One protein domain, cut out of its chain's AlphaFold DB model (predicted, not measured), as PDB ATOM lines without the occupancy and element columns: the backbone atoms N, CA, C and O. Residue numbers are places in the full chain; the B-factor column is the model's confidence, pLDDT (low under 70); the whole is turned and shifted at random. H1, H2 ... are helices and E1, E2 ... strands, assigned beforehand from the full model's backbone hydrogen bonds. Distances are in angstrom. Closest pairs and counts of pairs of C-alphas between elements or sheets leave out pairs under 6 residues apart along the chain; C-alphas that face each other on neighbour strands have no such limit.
ATOM      1  N   VAL A 137      15.170   4.253  22.302       94.19
ATOM      2  CA  VAL A 137      16.192   3.665  23.183       94.19
ATOM      3  C   VAL A 137      16.243   4.392  24.528       94.19
ATOM      4  O   VAL A 137      16.193   3.726  25.557       94.19
ATOM      5  N   PHE A 138      16.245   5.729  24.537       94.94
ATOM      6  CA  PHE A 138      16.185   6.523  25.773       94.94
ATOM      7  C   PHE A 138      14.936   6.208  26.617       94.94
ATOM      8  O   PHE A 138      15.034   5.960  27.821       94.94
ATOM      9  N   LEU A 139      13.758   6.174  25.984       95.81
ATOM     10  CA  LEU A 139      12.505   5.843  26.668       95.81
ATOM     11  C   LEU A 139      12.544   4.421  27.239       95.81
ATOM     12  O   LEU A 139      12.218   4.217  28.403       95.81
ATOM     13  N   SER A 140      13.030   3.452  26.456       95.50
ATOM     14  CA  SER A 140      13.194   2.072  26.916       95.50
ATOM     15  C   SER A 140      14.175   1.964  28.086       95.50
ATOM     16  O   SER A 140      13.918   1.209  29.021       95.50
ATOM     17  N   ASN A 141      15.278   2.717  28.065       95.06
ATOM     18  CA  ASN A 141      16.234   2.768  29.169       95.06
ATOM     19  C   ASN A 141      15.581   3.326  30.446       95.06
ATOM     20  O   ASN A 141      15.739   2.746  31.518       95.06
ATOM     21  N   SER A 142      14.774   4.383  30.315       94.69
ATOM     22  CA  SER A 142      14.037   4.997  31.429       94.69
ATOM     23  C   SER A 142      12.977   4.056  32.017       94.69
ATOM     24  O   SER A 142      12.853   3.948  33.235       94.69
ATOM     25  N   ASP A 143      12.253   3.313  31.177       95.12
ATOM     26  CA  ASP A 143      11.280   2.314  31.638       95.12
ATOM     27  C   ASP A 143      11.951   1.154  32.377       95.12
ATOM     28  O   ASP A 143      11.513   0.774  33.465       95.12
ATOM     29  N   LYS A 144      13.059   0.632  31.839       95.69
ATOM     30  CA  LYS A 144      13.864  -0.391  32.521       95.69
ATOM     31  C   LYS A 144      14.429   0.127  33.843       95.69
ATOM     32  O   LYS A 144      14.473  -0.631  34.810       95.69
ATOM     33  N   PHE A 145      14.836   1.398  33.896       95.12
ATOM     34  CA  PHE A 145      15.311   2.016  35.129       95.12
ATOM     35  C   PHE A 145      14.232   2.008  36.205       95.12
ATOM     36  O   PHE A 145      14.535   1.580  37.312       95.12
ATOM     37  N   LYS A 146      12.980   2.363  35.883       94.69
ATOM     38  CA  LYS A 146      11.869   2.265  36.845       94.69
ATOM     39  C   LYS A 146      11.755   0.855  37.423       94.69
ATOM     40  O   LYS A 146      11.715   0.703  38.636       94.69
ATOM     41  N   THR A 147      11.796  -0.184  36.587       94.00
ATOM     42  CA  THR A 147      11.716  -1.581  37.051       94.00
ATOM     43  C   THR A 147      12.874  -1.979  37.974       94.00
ATOM     44  O   THR A 147      12.659  -2.618  39.006       94.00
ATOM     45  N   ILE A 148      14.109  -1.602  37.629       95.12
ATOM     46  CA  ILE A 148      15.279  -1.872  38.479       95.12
ATOM     47  C   ILE A 148      15.194  -1.062  39.780       95.12
ATOM     48  O   ILE A 148      15.487  -1.593  40.849       95.12
ATOM     49  N   ALA A 149      14.751   0.193  39.707       95.38
ATOM     50  CA  ALA A 149      14.569   1.062  40.859       95.38
ATOM     51  C   ALA A 149      13.520   0.508  41.828       95.38
ATOM     52  O   ALA A 149      13.761   0.542  43.027       95.38
ATOM     53  N   GLU A 150      12.405  -0.051  41.345       95.19
ATOM     54  CA  GLU A 150      11.417  -0.701  42.219       95.19
ATOM     55  C   GLU A 150      12.065  -1.801  43.059       95.19
ATOM     56  O   GLU A 150      11.970  -1.785  44.285       95.19
ATOM     57  N   THR A 151      12.792  -2.704  42.398       94.19
ATOM     58  CA  THR A 151      13.518  -3.801  43.056       94.19
ATOM     59  C   THR A 151      14.485  -3.251  44.103       94.19
ATOM     60  O   THR A 151      14.418  -3.628  45.269       94.19
ATOM     61  N   LEU A 152      15.331  -2.299  43.706       94.94
ATOM     62  CA  LEU A 152      16.341  -1.715  44.580       94.94
ATOM     63  C   LEU A 152      15.731  -1.017  45.804       94.94
ATOM     64  O   LEU A 152      16.268  -1.120  46.901       94.94
ATOM     65  N   VAL A 153      14.622  -0.295  45.629       96.31
ATOM     66  CA  VAL A 153      13.948   0.417  46.722       96.31
ATOM     67  C   VAL A 153      13.358  -0.582  47.718       96.31
ATOM     68  O   VAL A 153      13.540  -0.406  48.923       96.31
ATOM     69  N   HIS A 154      12.695  -1.645  47.248       95.62
ATOM     70  CA  HIS A 154      12.209  -2.704  48.135       95.62
ATOM     71  C   HIS A 154      13.353  -3.377  48.899       95.62
ATOM     72  O   HIS A 154      13.295  -3.459  50.130       95.62
ATOM     73  N   ASP A 155      14.393  -3.798  48.177       94.25
ATOM     74  CA  ASP A 155      15.572  -4.447  48.744       94.25
ATOM     75  C   ASP A 155      16.230  -3.559  49.805       94.25
ATOM     76  O   ASP A 155      16.502  -4.019  50.914       94.25
ATOM     77  N   TYR A 156      16.389  -2.263  49.528       95.62
ATOM     78  CA  TYR A 156      16.987  -1.313  50.461       95.62
ATOM     79  C   TYR A 156      16.290  -1.303  51.819       95.62
ATOM     80  O   TYR A 156      16.942  -1.485  52.853       95.62
ATOM     81  N   PHE A 157      14.970  -1.117  51.846       95.25
ATOM     82  CA  PHE A 157      14.238  -1.026  53.111       95.25
ATOM     83  C   PHE A 157      14.190  -2.367  53.859       95.25
ATOM     84  O   PHE A 157      14.237  -2.377  55.092       95.25
ATOM     85  N   ILE A 158      14.196  -3.498  53.144       92.00
ATOM     86  CA  ILE A 158      14.257  -4.836  53.750       92.00
ATOM     87  C   ILE A 158      15.633  -5.107  54.363       92.00
ATOM     88  O   ILE A 158      15.720  -5.474  55.538       92.00
ATOM     89  N   HIS A 159      16.708  -4.905  53.597       91.75
ATOM     90  CA  HIS A 159      18.077  -5.187  54.034       91.75
ATOM     91  C   HIS A 159      18.513  -4.261  55.172       91.75
ATOM     92  O   HIS A 159      19.114  -4.715  56.147       91.75
ATOM     93  N   THR A 160      18.153  -2.978  55.101       92.75
ATOM     94  CA  THR A 160      18.483  -2.002  56.151       92.75
ATOM     95  C   THR A 160      17.520  -2.033  57.340       92.75
ATOM     96  O   THR A 160      17.788  -1.386  58.355       92.75
ATOM     97  N   ARG A 161      16.415  -2.790  57.246       91.69
ATOM     98  CA  ARG A 161      15.345  -2.877  58.259       91.69
ATOM     99  C   ARG A 161      14.772  -1.507  58.636       91.69
ATOM    100  O   ARG A 161      14.464  -1.250  59.801       91.69
ATOM    101  N   GLN A 162      14.656  -0.615  57.657       91.44
ATOM    102  CA  GLN A 162      14.118   0.731  57.837       91.44
ATOM    103  C   GLN A 162      12.656   0.800  57.395       91.44
ATOM    104  O   GLN A 162      12.229   0.086  56.492       91.44
ATOM    105  N   ALA A 163      11.888   1.696  58.016       92.25
ATOM    106  CA  ALA A 163      10.554   2.024  57.531       92.25
ATOM    107  C   ALA A 163      10.635   2.703  56.154       92.25
ATOM    108  O   ALA A 163      11.552   3.490  55.910       92.25
ATOM    109  N   LEU A 164       9.644   2.434  55.297       94.12
ATOM    110  CA  LEU A 164       9.502   3.090  53.998       94.12
ATOM    111  C   LEU A 164       9.415   4.608  54.177       94.12
ATOM    112  O   LEU A 164       8.419   5.129  54.677       94.12
ATOM    113  N   ASN A 165      10.464   5.313  53.768       94.00
ATOM    114  CA  ASN A 165      10.490   6.769  53.734       94.00
ATOM    115  C   ASN A 165      11.395   7.228  52.574       94.00
ATOM    116  O   ASN A 165      12.598   6.955  52.623       94.00
ATOM    117  N   PRO A 166      10.865   7.937  51.558       91.56
ATOM    118  CA  PRO A 166      11.649   8.363  50.397       91.56
ATOM    119  C   PRO A 166      12.824   9.282  50.771       91.56
ATOM    120  O   PRO A 166      13.865   9.230  50.117       91.56
ATOM    121  N   GLU A 167      12.735  10.035  51.872       92.44
ATOM    122  CA  GLU A 167      13.820  10.892  52.379       92.44
ATOM    123  C   GLU A 167      15.079  10.095  52.758       92.44
ATOM    124  O   GLU A 167      16.176  10.645  52.815       92.44
ATOM    125  N   LYS A 168      14.955   8.783  53.011       93.69
ATOM    126  CA  LYS A 168      16.108   7.903  53.275       93.69
ATOM    127  C   LYS A 168      16.938   7.619  52.030       93.69
ATOM    128  O   LYS A 168      18.080   7.188  52.172       93.69
ATOM    129  N   LEU A 169      16.376   7.839  50.846       93.12
ATOM    130  CA  LEU A 169      17.009   7.610  49.549       93.12
ATOM    131  C   LEU A 169      17.270   8.917  48.791       93.12
ATOM    132  O   LEU A 169      18.133   8.952  47.913       93.12
ATOM    133  N   GLU A 170      16.563   9.998  49.131       89.44
ATOM    134  CA  GLU A 170      16.783  11.312  48.535       89.44
ATOM    135  C   GLU A 170      18.218  11.810  48.770       89.44
ATOM    136  O   GLU A 170      18.743  11.808  49.881       89.44
ATOM    137  N   GLY A 171      18.867  12.242  47.690       85.31
ATOM    138  CA  GLY A 171      20.241  12.734  47.703       85.31
ATOM    139  C   GLY A 171      21.295  11.635  47.824       85.31
ATOM    140  O   GLY A 171      22.484  11.947  47.776       85.31
ATOM    141  N   LYS A 172      20.906  10.358  47.953       89.94
ATOM    142  CA  LYS A 172      21.862   9.253  48.002       89.94
ATOM    143  C   LYS A 172      22.265   8.805  46.609       89.94
ATOM    144  O   LYS A 172      21.440   8.596  45.720       89.94
ATOM    145  N   HIS A 173      23.564   8.588  46.472       90.62
ATOM    146  CA  HIS A 173      24.143   7.934  45.317       90.62
ATOM    147  C   HIS A 173      23.908   6.415  45.385       90.62
ATOM    148  O   HIS A 173      24.001   5.815  46.459       90.62
ATOM    149  N   LEU A 174      23.679   5.773  44.238       90.38
ATOM    150  CA  LEU A 174      23.415   4.334  44.117       90.38
ATOM    151  C   LEU A 174      24.460   3.452  44.821       90.38
ATOM    152  O   LEU A 174      24.112   2.494  45.497       90.38
ATOM    153  N   VAL A 175      25.744   3.803  44.728       89.38
ATOM    154  CA  VAL A 175      26.822   3.086  45.441       89.38
ATOM    155  C   VAL A 175      26.646   3.152  46.960       89.38
ATOM    156  O   VAL A 175      26.864   2.157  47.639       89.38
ATOM    157  N   THR A 176      26.221   4.294  47.505       91.06
ATOM    158  CA  THR A 176      25.951   4.429  48.943       91.06
ATOM    159  C   THR A 176      24.779   3.543  49.355       91.06
ATOM    160  O   THR A 176      24.879   2.847  50.359       91.06
ATOM    161  N   ILE A 177      23.713   3.510  48.547       93.88
ATOM    162  CA  ILE A 177      22.547   2.638  48.761       93.88
ATOM    163  C   ILE A 177      22.985   1.165  48.806       93.88
ATOM    164  O   ILE A 177      22.646   0.454  49.747       93.88
ATOM    165  N   LEU A 178      23.784   0.721  47.831       92.88
ATOM    166  CA  LEU A 178      24.291  -0.655  47.760       92.88
ATOM    167  C   LEU A 178      25.208  -0.999  48.943       92.88
ATOM    168  O   LEU A 178      25.057  -2.055  49.545       92.88
ATOM    169  N   ASN A 179      26.114  -0.094  49.320       91.69
ATOM    170  CA  ASN A 179      27.009  -0.301  50.459       91.69
ATOM    171  C   ASN A 179      26.244  -0.430  51.786       91.69
ATOM    172  O   ASN A 179      26.622  -1.238  52.630       91.69
ATOM    173  N   GLU A 180      25.172   0.347  51.977       94.50
ATOM    174  CA  GLU A 180      24.321   0.265  53.172       94.50
ATOM    175  C   GLU A 180      23.557  -1.067  53.271       94.50
ATOM    176  O   GLU A 180      23.290  -1.526  54.380       94.50
ATOM    177  N   MET A 181      23.237  -1.710  52.141       93.50
ATOM    178  CA  MET A 181      22.620  -3.045  52.123       93.50
ATOM    179  C   MET A 181      23.605  -4.176  52.464       93.50
ATOM    180  O   MET A 181      23.175  -5.279  52.805       93.50
ATOM    181  N   GLY A 182      24.908  -3.889  52.440       90.12
ATOM    182  CA  GLY A 182      25.973  -4.812  52.823       90.12
ATOM    183  C   GLY A 182      26.494  -5.682  51.677       90.12
ATOM    184  O   GLY A 182      25.936  -5.738  50.586       90.12
ATOM    185  N   ASN A 183      27.600  -6.381  51.945       84.62
ATOM    186  CA  ASN A 183      28.337  -7.160  50.940       84.62
ATOM    187  C   ASN A 183      27.590  -8.401  50.430       84.62
ATOM    188  O   ASN A 183      27.958  -8.936  49.388       84.62
ATOM    189  N   ASP A 184      26.574  -8.858  51.164       82.75
ATOM    190  CA  ASP A 184      25.774 -10.031  50.804       82.75
ATOM    191  C   ASP A 184      24.672  -9.692  49.783       82.75
ATOM    192  O   ASP A 184      24.029 -10.593  49.252       82.75
ATOM    193  N   TYR A 185      24.454  -8.404  49.490       89.00
ATOM    194  CA  TYR A 185      23.515  -7.971  48.462       89.00
ATOM    195  C   TYR A 185      24.140  -8.066  47.065       89.00
ATOM    196  O   TYR A 185      25.098  -7.359  46.749       89.00
ATOM    197  N   ASP A 186      23.575  -8.908  46.200       87.62
ATOM    198  CA  ASP A 186      24.102  -9.152  44.853       87.62
ATOM    199  C   ASP A 186      23.064  -9.011  43.727       87.62
ATOM    200  O   ASP A 186      23.409  -9.190  42.551       87.62
ATOM    201  N   ASN A 187      21.822  -8.655  44.077       89.44
ATOM    202  CA  ASN A 187      20.693  -8.622  43.153       89.44
ATOM    203  C   ASN A 187      20.862  -7.535  42.073       89.44
ATOM    204  O   ASN A 187      20.686  -7.793  40.880       89.44
ATOM    205  N   VAL A 188      21.299  -6.334  42.472       91.75
ATOM    206  CA  VAL A 188      21.609  -5.222  41.558       91.75
ATOM    207  C   VAL A 188      23.103  -4.908  41.587       91.75
ATOM    208  O   VAL A 188      23.692  -4.695  42.644       91.75
ATOM    209  N   LYS A 189      23.723  -4.836  40.404       90.06
ATOM    210  CA  LYS A 189      25.158  -4.554  40.232       90.06
ATOM    211  C   LYS A 189      25.382  -3.275  39.447       90.06
ATOM    212  O   LYS A 189      24.638  -2.982  38.516       90.06
ATOM    213  N   VAL A 190      26.449  -2.554  39.784       88.75
ATOM    214  CA  VAL A 190      26.832  -1.293  39.133       88.75
ATOM    215  C   VAL A 190      28.270  -1.381  38.652       88.75
ATOM    216  O   VAL A 190      29.156  -1.796  39.399       88.75
ATOM    217  N   VAL A 191      28.499  -0.981  37.405       87.62
ATOM    218  CA  VAL A 191      29.823  -0.938  36.779       87.62
ATOM    219  C   VAL A 191      30.026   0.421  36.123       87.62
ATOM    220  O   VAL A 191      29.234   0.823  35.278       87.62
ATOM    221  N   PHE A 192      31.108   1.115  36.468       86.19
ATOM    222  CA  PHE A 192      31.489   2.380  35.836       86.19
ATOM    223  C   PHE A 192      32.391   2.101  34.632       86.19
ATOM    224  O   PHE A 192      33.420   1.439  34.769       86.19
ATOM    225  N   ARG A 193      31.983   2.556  33.445       86.31
ATOM    226  CA  ARG A 193      32.626   2.221  32.159       86.31
ATOM    227  C   ARG A 193      33.706   3.210  31.741       86.31
ATOM    228  O   ARG A 193      34.560   2.876  30.929       86.31
ATOM    229  N   ASP A 194      33.653   4.425  32.266       84.81
ATOM    230  CA  ASP A 194      34.588   5.512  31.982       84.81
ATOM    231  C   ASP A 194      35.629   5.715  33.096       84.81
ATOM    232  O   ASP A 194      36.429   6.649  33.047       84.81
ATOM    233  N   ALA A 195      35.664   4.801  34.068       80.56
ATOM    234  CA  ALA A 195      36.677   4.727  35.111       80.56
ATOM    235  C   ALA A 195      37.909   3.947  34.627       80.56
ATOM    236  O   ALA A 195      37.776   2.857  34.066       80.56
ATOM    237  N   LYS A 196      39.124   4.442  34.897       73.12
ATOM    238  CA  LYS A 196      40.361   3.660  34.701       73.12
ATOM    239  C   LYS A 196      40.667   2.789  35.916       73.12
ATOM    240  O   LYS A 196      41.329   1.761  35.779       73.12
ATOM    241  N   ARG A 197      40.224   3.207  37.103       71.19
ATOM    242  CA  ARG A 197      40.381   2.487  38.370       71.19
ATOM    243  C   ARG A 197      39.045   2.408  39.096       71.19
ATOM    244  O   ARG A 197      38.180   3.262  38.942       71.19
ATOM    245  N   LYS A 198      38.916   1.390  39.943       64.62
ATOM    246  CA  LYS A 198      37.725   1.144  40.770       64.62
ATOM    247  C   LYS A 198      37.411   2.301  41.738       64.62
ATOM    248  O   LYS A 198      36.252   2.479  42.097       64.62
ATOM    249  N   ASP A 199      38.420   3.102  42.083       71.06
ATOM    250  CA  ASP A 199      38.340   4.200  43.054       71.06
ATOM    251  C   ASP A 199      38.434   5.595  42.408       71.06
ATOM    252  O   ASP A 199      38.803   6.556  43.077       71.06
ATOM    253  N   ASP A 200      38.108   5.739  41.117       79.50
ATOM    254  CA  ASP A 200      38.117   7.040  40.411       79.50
ATOM    255  C   ASP A 200      36.939   7.961  40.822       79.50
ATOM    256  O   ASP A 200      36.414   8.735  40.019       79.50
ATOM    257  N   TRP A 201      36.505   7.884  42.079       85.25
ATOM    258  CA  TRP A 201      35.429   8.693  42.638       85.25
ATOM    259  C   TRP A 201      35.967   9.858  43.466       85.25
ATOM    260  O   TRP A 201      37.091   9.843  43.966       85.25
ATOM    261  N   ARG A 202      35.145  10.894  43.614       84.62
ATOM    262  CA  ARG A 202      35.469  12.089  44.399       84.62
ATOM    263  C   ARG A 202      34.265  12.538  45.213       84.62
ATOM    264  O   ARG A 202      33.133  12.336  44.793       84.62
ATOM    265  N   TYR A 203      34.502  13.160  46.364       84.00
ATOM    266  CA  TYR A 203      33.454  13.861  47.108       84.00
ATOM    267  C   TYR A 203      33.556  15.360  46.841       84.00
ATOM    268  O   TYR A 203      34.554  15.984  47.193       84.00
ATOM    269  N   GLU A 204      32.519  15.944  46.245       80.88
ATOM    270  CA  GLU A 204      32.450  17.374  45.931       80.88
ATOM    271  C   GLU A 204      31.088  17.925  46.352       80.88
ATOM    272  O   GLU A 204      30.058  17.322  46.072       80.88
ATOM    273  N   HIS A 205      31.070  19.073  47.037       80.69
ATOM    274  CA  HIS A 205      29.835  19.734  47.493       80.69
ATOM    275  C   HIS A 205      28.876  18.818  48.285       80.69
ATOM    276  O   HIS A 205      27.660  18.948  48.187       80.69
ATOM    277  N   GLY A 206      29.424  17.883  49.072       78.75
ATOM    278  CA  GLY A 206      28.636  16.919  49.852       78.75
ATOM    279  C   GLY A 206      28.058  15.752  49.041       78.75
ATOM    280  O   GLY A 206      27.262  14.990  49.577       78.75
ATOM    281  N   LEU A 207      28.458  15.594  47.777       82.88
ATOM    282  CA  LEU A 207      27.987  14.550  46.870       82.88
ATOM    283  C   LEU A 207      29.120  13.581  46.525       82.88
ATOM    284  O   LEU A 207      30.253  14.003  46.289       82.88
ATOM    285  N   LEU A 208      28.806  12.285  46.476       85.38
ATOM    286  CA  LEU A 208      29.677  11.269  45.881       85.38
ATOM    287  C   LEU A 208      29.579  11.371  44.357       85.38
ATOM    288  O   LEU A 208      28.530  11.083  43.786       85.38
ATOM    289  N   ILE A 209      30.655  11.780  43.704       82.62
ATOM    290  CA  ILE A 209      30.738  11.890  42.252       82.62
ATOM    291  C   ILE A 209      31.551  10.707  41.736       82.62
ATOM    292  O   ILE A 209      32.752  10.597  41.997       82.62
ATOM    293  N   MET A 210      30.884   9.826  41.000       84.56
ATOM    294  CA  MET A 210      31.522   8.739  40.266       84.56
ATOM    295  C   MET A 210      31.870   9.185  38.833       84.56
ATOM    296  O   MET A 210      31.465  10.269  38.402       84.56
ATOM    297  N   PRO A 211      32.602   8.365  38.062       84.94
ATOM    298  CA  PRO A 211      32.673   8.510  36.609       84.94
ATOM    299  C   PRO A 211      31.266   8.570  35.982       84.94
ATOM    300  O   PRO A 211      30.304   8.017  36.520       84.94
ATOM    301  N   SER A 212      31.114   9.316  34.891       83.62
ATOM    302  CA  SER A 212      29.815   9.762  34.378       83.62
ATOM    303  C   SER A 212      29.006   8.673  33.684       83.62
ATOM    304  O   SER A 212      27.829   8.903  33.408       83.62
ATOM    305  N   LYS A 213      29.593   7.499  33.410       87.69
ATOM    306  CA  LYS A 213      28.947   6.400  32.686       87.69
ATOM    307  C   LYS A 213      28.861   5.149  33.551       87.69
ATOM    308  O   LYS A 213      29.759   4.306  33.542       87.69
ATOM    309  N   ALA A 214      27.721   4.960  34.204       88.38
ATOM    310  CA  ALA A 214      27.414   3.739  34.935       88.38
ATOM    311  C   ALA A 214      26.513   2.799  34.117       88.38
ATOM    312  O   ALA A 214      25.608   3.230  33.406       88.38
ATOM    313  N   LEU A 215      26.771   1.499  34.224       90.81
ATOM    314  CA  LEU A 215      25.902   0.419  33.777       90.81
ATOM    315  C   LEU A 215      25.324  -0.249  35.023       90.81
ATOM    316  O   LEU A 215      26.081  -0.756  35.854       90.81
ATOM    317  N   VAL A 216      24.000  -0.267  35.143       92.69
ATOM    318  CA  VAL A 216      23.303  -0.977  36.222       92.69
ATOM    319  C   VAL A 216      22.672  -2.236  35.656       92.69
ATOM    320  O   VAL A 216      22.055  -2.200  34.592       92.69
ATOM    321  N   MET A 217      22.850  -3.355  36.347       92.88
ATOM    322  CA  MET A 217      22.417  -4.673  35.901       92.88
ATOM    323  C   MET A 217      21.583  -5.355  36.978       92.88
ATOM    324  O   MET A 217      21.978  -5.389  38.142       92.88
ATOM    325  N   HIS A 218      20.467  -5.941  36.557       92.44
ATOM    326  CA  HIS A 218      19.596  -6.787  37.365       92.44
ATOM    327  C   HIS A 218      19.117  -7.945  36.481       92.44
ATOM    328  O   HIS A 218      18.385  -7.748  35.510       92.44
ATOM    329  N   HIS A 219      19.585  -9.161  36.772       86.56
ATOM    330  CA  HIS A 219      19.386 -10.344  35.924       86.56
ATOM    331  C   HIS A 219      19.758 -10.104  34.445       86.56
ATOM    332  O   HIS A 219      20.918  -9.861  34.124       86.56
ATOM    333  N   HIS A 220      18.781 -10.203  33.541       86.12
ATOM    334  CA  HIS A 220      18.933 -10.009  32.098       86.12
ATOM    335  C   HIS A 220      18.697  -8.551  31.668       86.12
ATOM    336  O   HIS A 220      18.795  -8.232  30.483       86.12
ATOM    337  N   MET A 221      18.348  -7.671  32.610       92.75
ATOM    338  CA  MET A 221      18.127  -6.257  32.356       92.75
ATOM    339  C   MET A 221      19.404  -5.478  32.645       92.75
ATOM    340  O   MET A 221      20.025  -5.632  33.697       92.75
ATOM    341  N   SER A 222      19.761  -4.600  31.718       93.12
ATOM    342  CA  SER A 222      20.797  -3.597  31.909       93.12
ATOM    343  C   SER A 222      20.292  -2.228  31.476       93.12
ATOM    344  O   SER A 222      19.464  -2.116  30.561       93.12
ATOM    345  N   ILE A 223      20.779  -1.204  32.168       93.81
ATOM    346  CA  ILE A 223      20.487   0.199  31.890       93.81
ATOM    347  C   ILE A 223      21.757   1.032  31.968       93.81
ATOM    348  O   ILE A 223      22.646   0.771  32.782       93.81
ATOM    349  N   ASP A 224      21.802   2.069  31.146       90.75
ATOM    350  CA  ASP A 224      22.852   3.070  31.159       90.75
ATOM    351  C   ASP A 224      22.402   4.264  32.014       90.75
ATOM    352  O   ASP A 224      21.420   4.935  31.688       90.75
ATOM    353  N   LEU A 225      23.126   4.549  33.095       89.25
ATOM    354  CA  LEU A 225      22.997   5.791  33.857       89.25
ATOM    355  C   LEU A 225      24.154   6.703  33.451       89.25
ATOM    356  O   LEU A 225      25.297   6.506  33.868       89.25
ATOM    357  N   ILE A 226      23.859   7.661  32.570       85.62
ATOM    358  CA  ILE A 226      24.846   8.609  32.048       85.62
ATOM    359  C   ILE A 226      24.448  10.015  32.463       85.62
ATOM    360  O   ILE A 226      23.419  10.517  32.013       85.62
ATOM    361  N   ASN A 227      25.255  10.636  33.318       76.88
ATOM    362  CA  ASN A 227      24.964  11.940  33.904       76.88
ATOM    363  C   ASN A 227      26.270  12.674  34.236       76.88
ATOM    364  O   ASN A 227      27.209  12.073  34.767       76.88
ATOM    365  N   ASN A 228      26.315  13.980  33.973       68.88
ATOM    366  CA  ASN A 228      27.458  14.839  34.286       68.88
ATOM    367  C   ASN A 228      27.750  14.973  35.798       68.88
ATOM    368  O   ASN A 228      28.854  15.369  36.167       68.88
ATOM    369  N   LEU A 229      26.807  14.594  36.669       66.88
ATOM    370  CA  LEU A 229      26.979  14.504  38.127       66.88
ATOM    371  C   LEU A 229      27.518  13.147  38.616       66.88
ATOM    372  O   LEU A 229      27.547  12.902  39.820       66.88
ATOM    373  N   GLY A 230      27.948  12.272  37.702       69.88
ATOM    374  CA  GLY A 230      28.517  10.969  38.043       69.88
ATOM    375  C   GLY A 230      27.453   9.904  38.270       69.88
ATOM    376  O   GLY A 230      27.326   9.447  39.395       69.88
ATOM    377  N   GLY A 231      26.689   9.578  37.210       72.56
ATOM    378  CA  GLY A 231      25.546   8.642  37.150       72.56
ATOM    379  C   GLY A 231      25.300   7.749  38.376       72.56
ATOM    380  O   GLY A 231      26.176   6.999  38.794       72.56
ATOM    381  N   GLY A 232      24.076   7.771  38.908       78.56
ATOM    382  CA  GLY A 232      23.695   7.035  40.119       78.56
ATOM    383  C   GLY A 232      22.795   7.807  41.090       78.56
ATOM    384  O   GLY A 232      22.426   7.263  42.131       78.56
ATOM    385  N   TYR A 233      22.424   9.052  40.779       84.50
ATOM    386  CA  TYR A 233      21.467   9.857  41.557       84.50
ATOM    387  C   TYR A 233      20.021   9.731  41.067       84.50
ATOM    388  O   TYR A 233      19.111  10.314  41.649       84.50
ATOM    389  N   GLU A 234      19.772   8.964  40.012       87.19
ATOM    390  CA  GLU A 234      18.458   8.805  39.395       87.19
ATOM    391  C   GLU A 234      17.447   8.187  40.377       87.19
ATOM    392  O   GLU A 234      16.261   8.512  40.322       87.19
ATOM    393  N   ILE A 235      17.913   7.377  41.342       90.62
ATOM    394  CA  ILE A 235      17.067   6.870  42.435       90.62
ATOM    395  C   ILE A 235      16.511   8.026  43.271       90.62
ATOM    396  O   ILE A 235      15.333   8.024  43.605       90.62
ATOM    397  N   SER A 236      17.315   9.058  43.539       87.81
ATOM    398  CA  SER A 236      16.847  10.250  44.255       87.81
ATOM    399  C   SER A 236      15.761  11.010  43.492       87.81
ATOM    400  O   SER A 236      14.978  11.715  44.118       87.81
ATOM    401  N   ALA A 237      15.726  10.911  42.160       87.56
ATOM    402  CA  ALA A 237      14.690  11.546  41.352       87.56
ATOM    403  C   ALA A 237      13.389  10.736  41.386       87.56
ATOM    404  O   ALA A 237      12.331  11.293  41.653       87.56
ATOM    405  N   ILE A 238      13.463   9.420  41.173       92.75
ATOM    406  CA  ILE A 238      12.263   8.578  41.071       92.75
ATOM    407  C   ILE A 238      11.551   8.365  42.414       92.75
ATOM    408  O   ILE A 238      10.333   8.261  42.436       92.75
ATOM    409  N   VAL A 239      12.260   8.358  43.550       92.94
ATOM    410  CA  VAL A 239      11.609   8.202  44.871       92.94
ATOM    411  C   VAL A 239      10.769   9.413  45.283       92.94
ATOM    412  O   VAL A 239       9.970   9.303  46.209       92.94
ATOM    413  N   LYS A 240      10.936  10.557  44.605       90.50
ATOM    414  CA  LYS A 240      10.090  11.748  44.780       90.50
ATOM    415  C   LYS A 240       8.775  11.637  44.018       90.50
ATOM    416  O   LYS A 240       7.815  12.317  44.374       90.50
ATOM    417  N   ASP A 241       8.722  10.778  42.999       93.62
ATOM    418  CA  ASP A 241       7.494  10.506  42.270       93.62
ATOM    419  C   ASP A 241       6.514   9.797  43.204       93.62
ATOM    420  O   ASP A 241       6.682   8.640  43.604       93.62
ATOM    421  N   LYS A 242       5.453  10.521  43.550       91.81
ATOM    422  CA  LYS A 242       4.419  10.044  44.458       91.81
ATOM    423  C   LYS A 242       3.740   8.774  43.952       91.81
ATOM    424  O   LYS A 242       3.512   7.864  44.739       91.81
ATOM    425  N   LYS A 243       3.448   8.673  42.650       93.38
ATOM    426  CA  LYS A 243       2.779   7.489  42.081       93.38
ATOM    427  C   LYS A 243       3.685   6.270  42.178       93.38
ATOM    428  O   LYS A 243       3.214   5.177  42.490       93.38
ATOM    429  N   PHE A 244       4.978   6.465  41.923       95.38
ATOM    430  CA  PHE A 244       5.979   5.424  42.100       95.38
ATOM    431  C   PHE A 244       6.052   4.975  43.563       95.38
ATOM    432  O   PHE A 244       5.924   3.785  43.846       95.38
ATOM    433  N   PHE A 245       6.197   5.901  44.513       94.62
ATOM    434  CA  PHE A 245       6.378   5.532  45.918       94.62
ATOM    435  C   PHE A 245       5.097   4.988  46.579       94.62
ATOM    436  O   PHE A 245       5.168   4.090  47.423       94.62
ATOM    437  N   ASP A 246       3.916   5.446  46.155       94.31
ATOM    438  CA  ASP A 246       2.625   4.869  46.558       94.31
ATOM    439  C   ASP A 246       2.520   3.402  46.109       94.31
ATOM    440  O   ASP A 246       2.071   2.541  46.874       94.31
ATOM    441  N   LYS A 247       2.993   3.092  44.891       95.06
ATOM    442  CA  LYS A 247       3.089   1.714  44.392       95.06
ATOM    443  C   LYS A 247       4.034   0.878  45.259       95.06
ATOM    444  O   LYS A 247       3.623  -0.179  45.731       95.06
ATOM    445  N   ILE A 248       5.248   1.370  45.532       96.00
ATOM    446  CA  ILE A 248       6.204   0.696  46.429       96.00
ATOM    447  C   ILE A 248       5.545   0.392  47.772       96.00
ATOM    448  O   ILE A 248       5.588  -0.740  48.238       96.00
ATOM    449  N   THR A 249       4.891   1.382  48.377       94.12
ATOM    450  CA  THR A 249       4.259   1.239  49.694       94.12
ATOM    451  C   THR A 249       3.200   0.144  49.710       94.12
ATOM    452  O   THR A 249       3.149  -0.656  50.646       94.12
ATOM    453  N   LYS A 250       2.384   0.066  48.656       94.12
ATOM    454  CA  LYS A 250       1.371  -0.979  48.502       94.12
ATOM    455  C   LYS A 250       1.993  -2.368  48.337       94.12
ATOM    456  O   LYS A 250       1.535  -3.317  48.971       94.12
ATOM    457  N   ASP A 251       3.022  -2.480  47.504       93.06
ATOM    458  CA  ASP A 251       3.574  -3.770  47.088       93.06
ATOM    459  C   ASP A 251       4.588  -4.332  48.110       93.06
ATOM    460  O   ASP A 251       4.803  -5.545  48.174       93.06
ATOM    461  N   HIS A 252       5.170  -3.476  48.963       91.88
ATOM    462  CA  HIS A 252       6.283  -3.823  49.858       91.88
ATOM    463  C   HIS A 252       5.938  -4.917  50.866       91.88
ATOM    464  O   HIS A 252       6.770  -5.772  51.150       91.88
ATOM    465  N   MET A 253       4.700  -4.942  51.361       83.88
ATOM    466  CA  MET A 253       4.253  -5.950  52.329       83.88
ATOM    467  C   MET A 253       4.240  -7.372  51.753       83.88
ATOM    468  O   MET A 253       4.354  -8.340  52.502       83.88
ATOM    469  N   SER A 254       4.093  -7.500  50.435       86.94
ATOM    470  CA  SER A 254       4.098  -8.773  49.707       86.94
ATOM    471  C   SER A 254       5.397  -9.033  48.947       86.94
ATOM    472  O   SER A 254       5.524 -10.067  48.293       86.94
ATOM    473  N   TYR A 255       6.351  -8.104  49.004       89.75
ATOM    474  CA  TYR A 255       7.600  -8.223  48.276       89.75
ATOM    475  C   TYR A 255       8.492  -9.294  48.910       89.75
ATOM    476  O   TYR A 255       8.751  -9.288  50.116       89.75
ATOM    477  N   ILE A 256       8.983 -10.213  48.081       83.50
ATOM    478  CA  ILE A 256       9.945 -11.240  48.475       83.50
ATOM    479  C   ILE A 256      11.228 -10.977  47.681       83.50
ATOM    480  O   ILE A 256      11.191 -11.108  46.456       83.50
TER     481      ILE A 256
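What this domain is: This is residues 137 to 256 of the 284 residues of an uncharacterized protein of Pseudomonas syringae pv. coriandricola (UniProt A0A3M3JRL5). One long helix, H1, crosses one face of a small three-stranded antiparallel sheet, and on the side of H1 away from the sheet H4 packs on it at a steep angle. H2 packs beside the last residues of H1, while a small separate hairpin, E2 and E3, lies apart from H1, off the end of the sheet where E1 ends and E4 begins. The printed part has 120 residues with four named helices and five named strands, in the order H1 H2 E1 E2 E3 E4 E5 H3 H4; the larger sheet has the order E1 - E4 - E5, and the class is mixed, helices and strands. The whole is compact, with a radius of gyration of the C-alphas of 13.9 A, and spans 41 by 31 by 27 A.

Where its parts are: H1, residues 137 to 160, begins at C-alpha 137 (16.192, 3.665, 23.183) and measures 33.5 A. H2 is residues 174 to 181, 10.9 A. E1 is residues 188 to 192, 13.7 A; E2, residues 202 to 204, and E3, residues 207 to 209, are short. E4, residues 213 to 218, is 16.8 A long, and E5, residues 221 to 226, is 16.3 A long and ends at C-alpha 226 (24.846, 8.609, 32.048). H3 is residues 234 to 238, and H4, residues 242 to 252, runs 15.0 A to C-alpha 252 (6.283, -3.823, 49.858).

How they stand to each other: H1 is the hub, touching H2, H3 and H4. It is on the sheet E1 E4 E5 at a height of 8.4 A, two layers with a helix on one face, and runs across the strands, at 78 degrees to E5 on the local plane. Its closest C-alphas to E5 are those of Asn 141 and Ile 223, 5.7 A apart. E4 is antiparallel to E1, with N 189 and O 217 at 2.9 A, and forms a hairpin with E5, with N 216 and O 223 at 2.9 A. H2 only grazes the sheet, with residues 174 to 178. With residues 155 to 160 alone, H1 touches H2 at a shallow tilt of 25 degrees, the same way; the closest C-alphas, of His 159 and Met 181, are 5.4 A apart. With residues 150 to 154 alone, it touches H4 at a steep tilt of 48 degrees, the same way; the closest C-alphas are those of His 154 and His 252, 6.3 A. With residues 146 to 149 alone, it only just touches H3, with 3 pairs of C-alphas within 8 A, the closest those of Ala 149 and Ile 235, 6.5 A. The hairpin E2 and E3 has N 202 and O 209 at 2.9 A, and both strands are apart from H1. In H1, H2, H3 and H4 every O i to N i+4 pair is within hydrogen-bond range.

The domain as a whole: The two C-alphas farthest apart, those of Lys 196 and Lys 250, are 41.6 A apart. The printed part has no cut. The link from H1 to H2, residues 161 to 173, is long. The mean pLDDT of the printed part is 88.8; residue 198 and residues 228 to 230 are under 70.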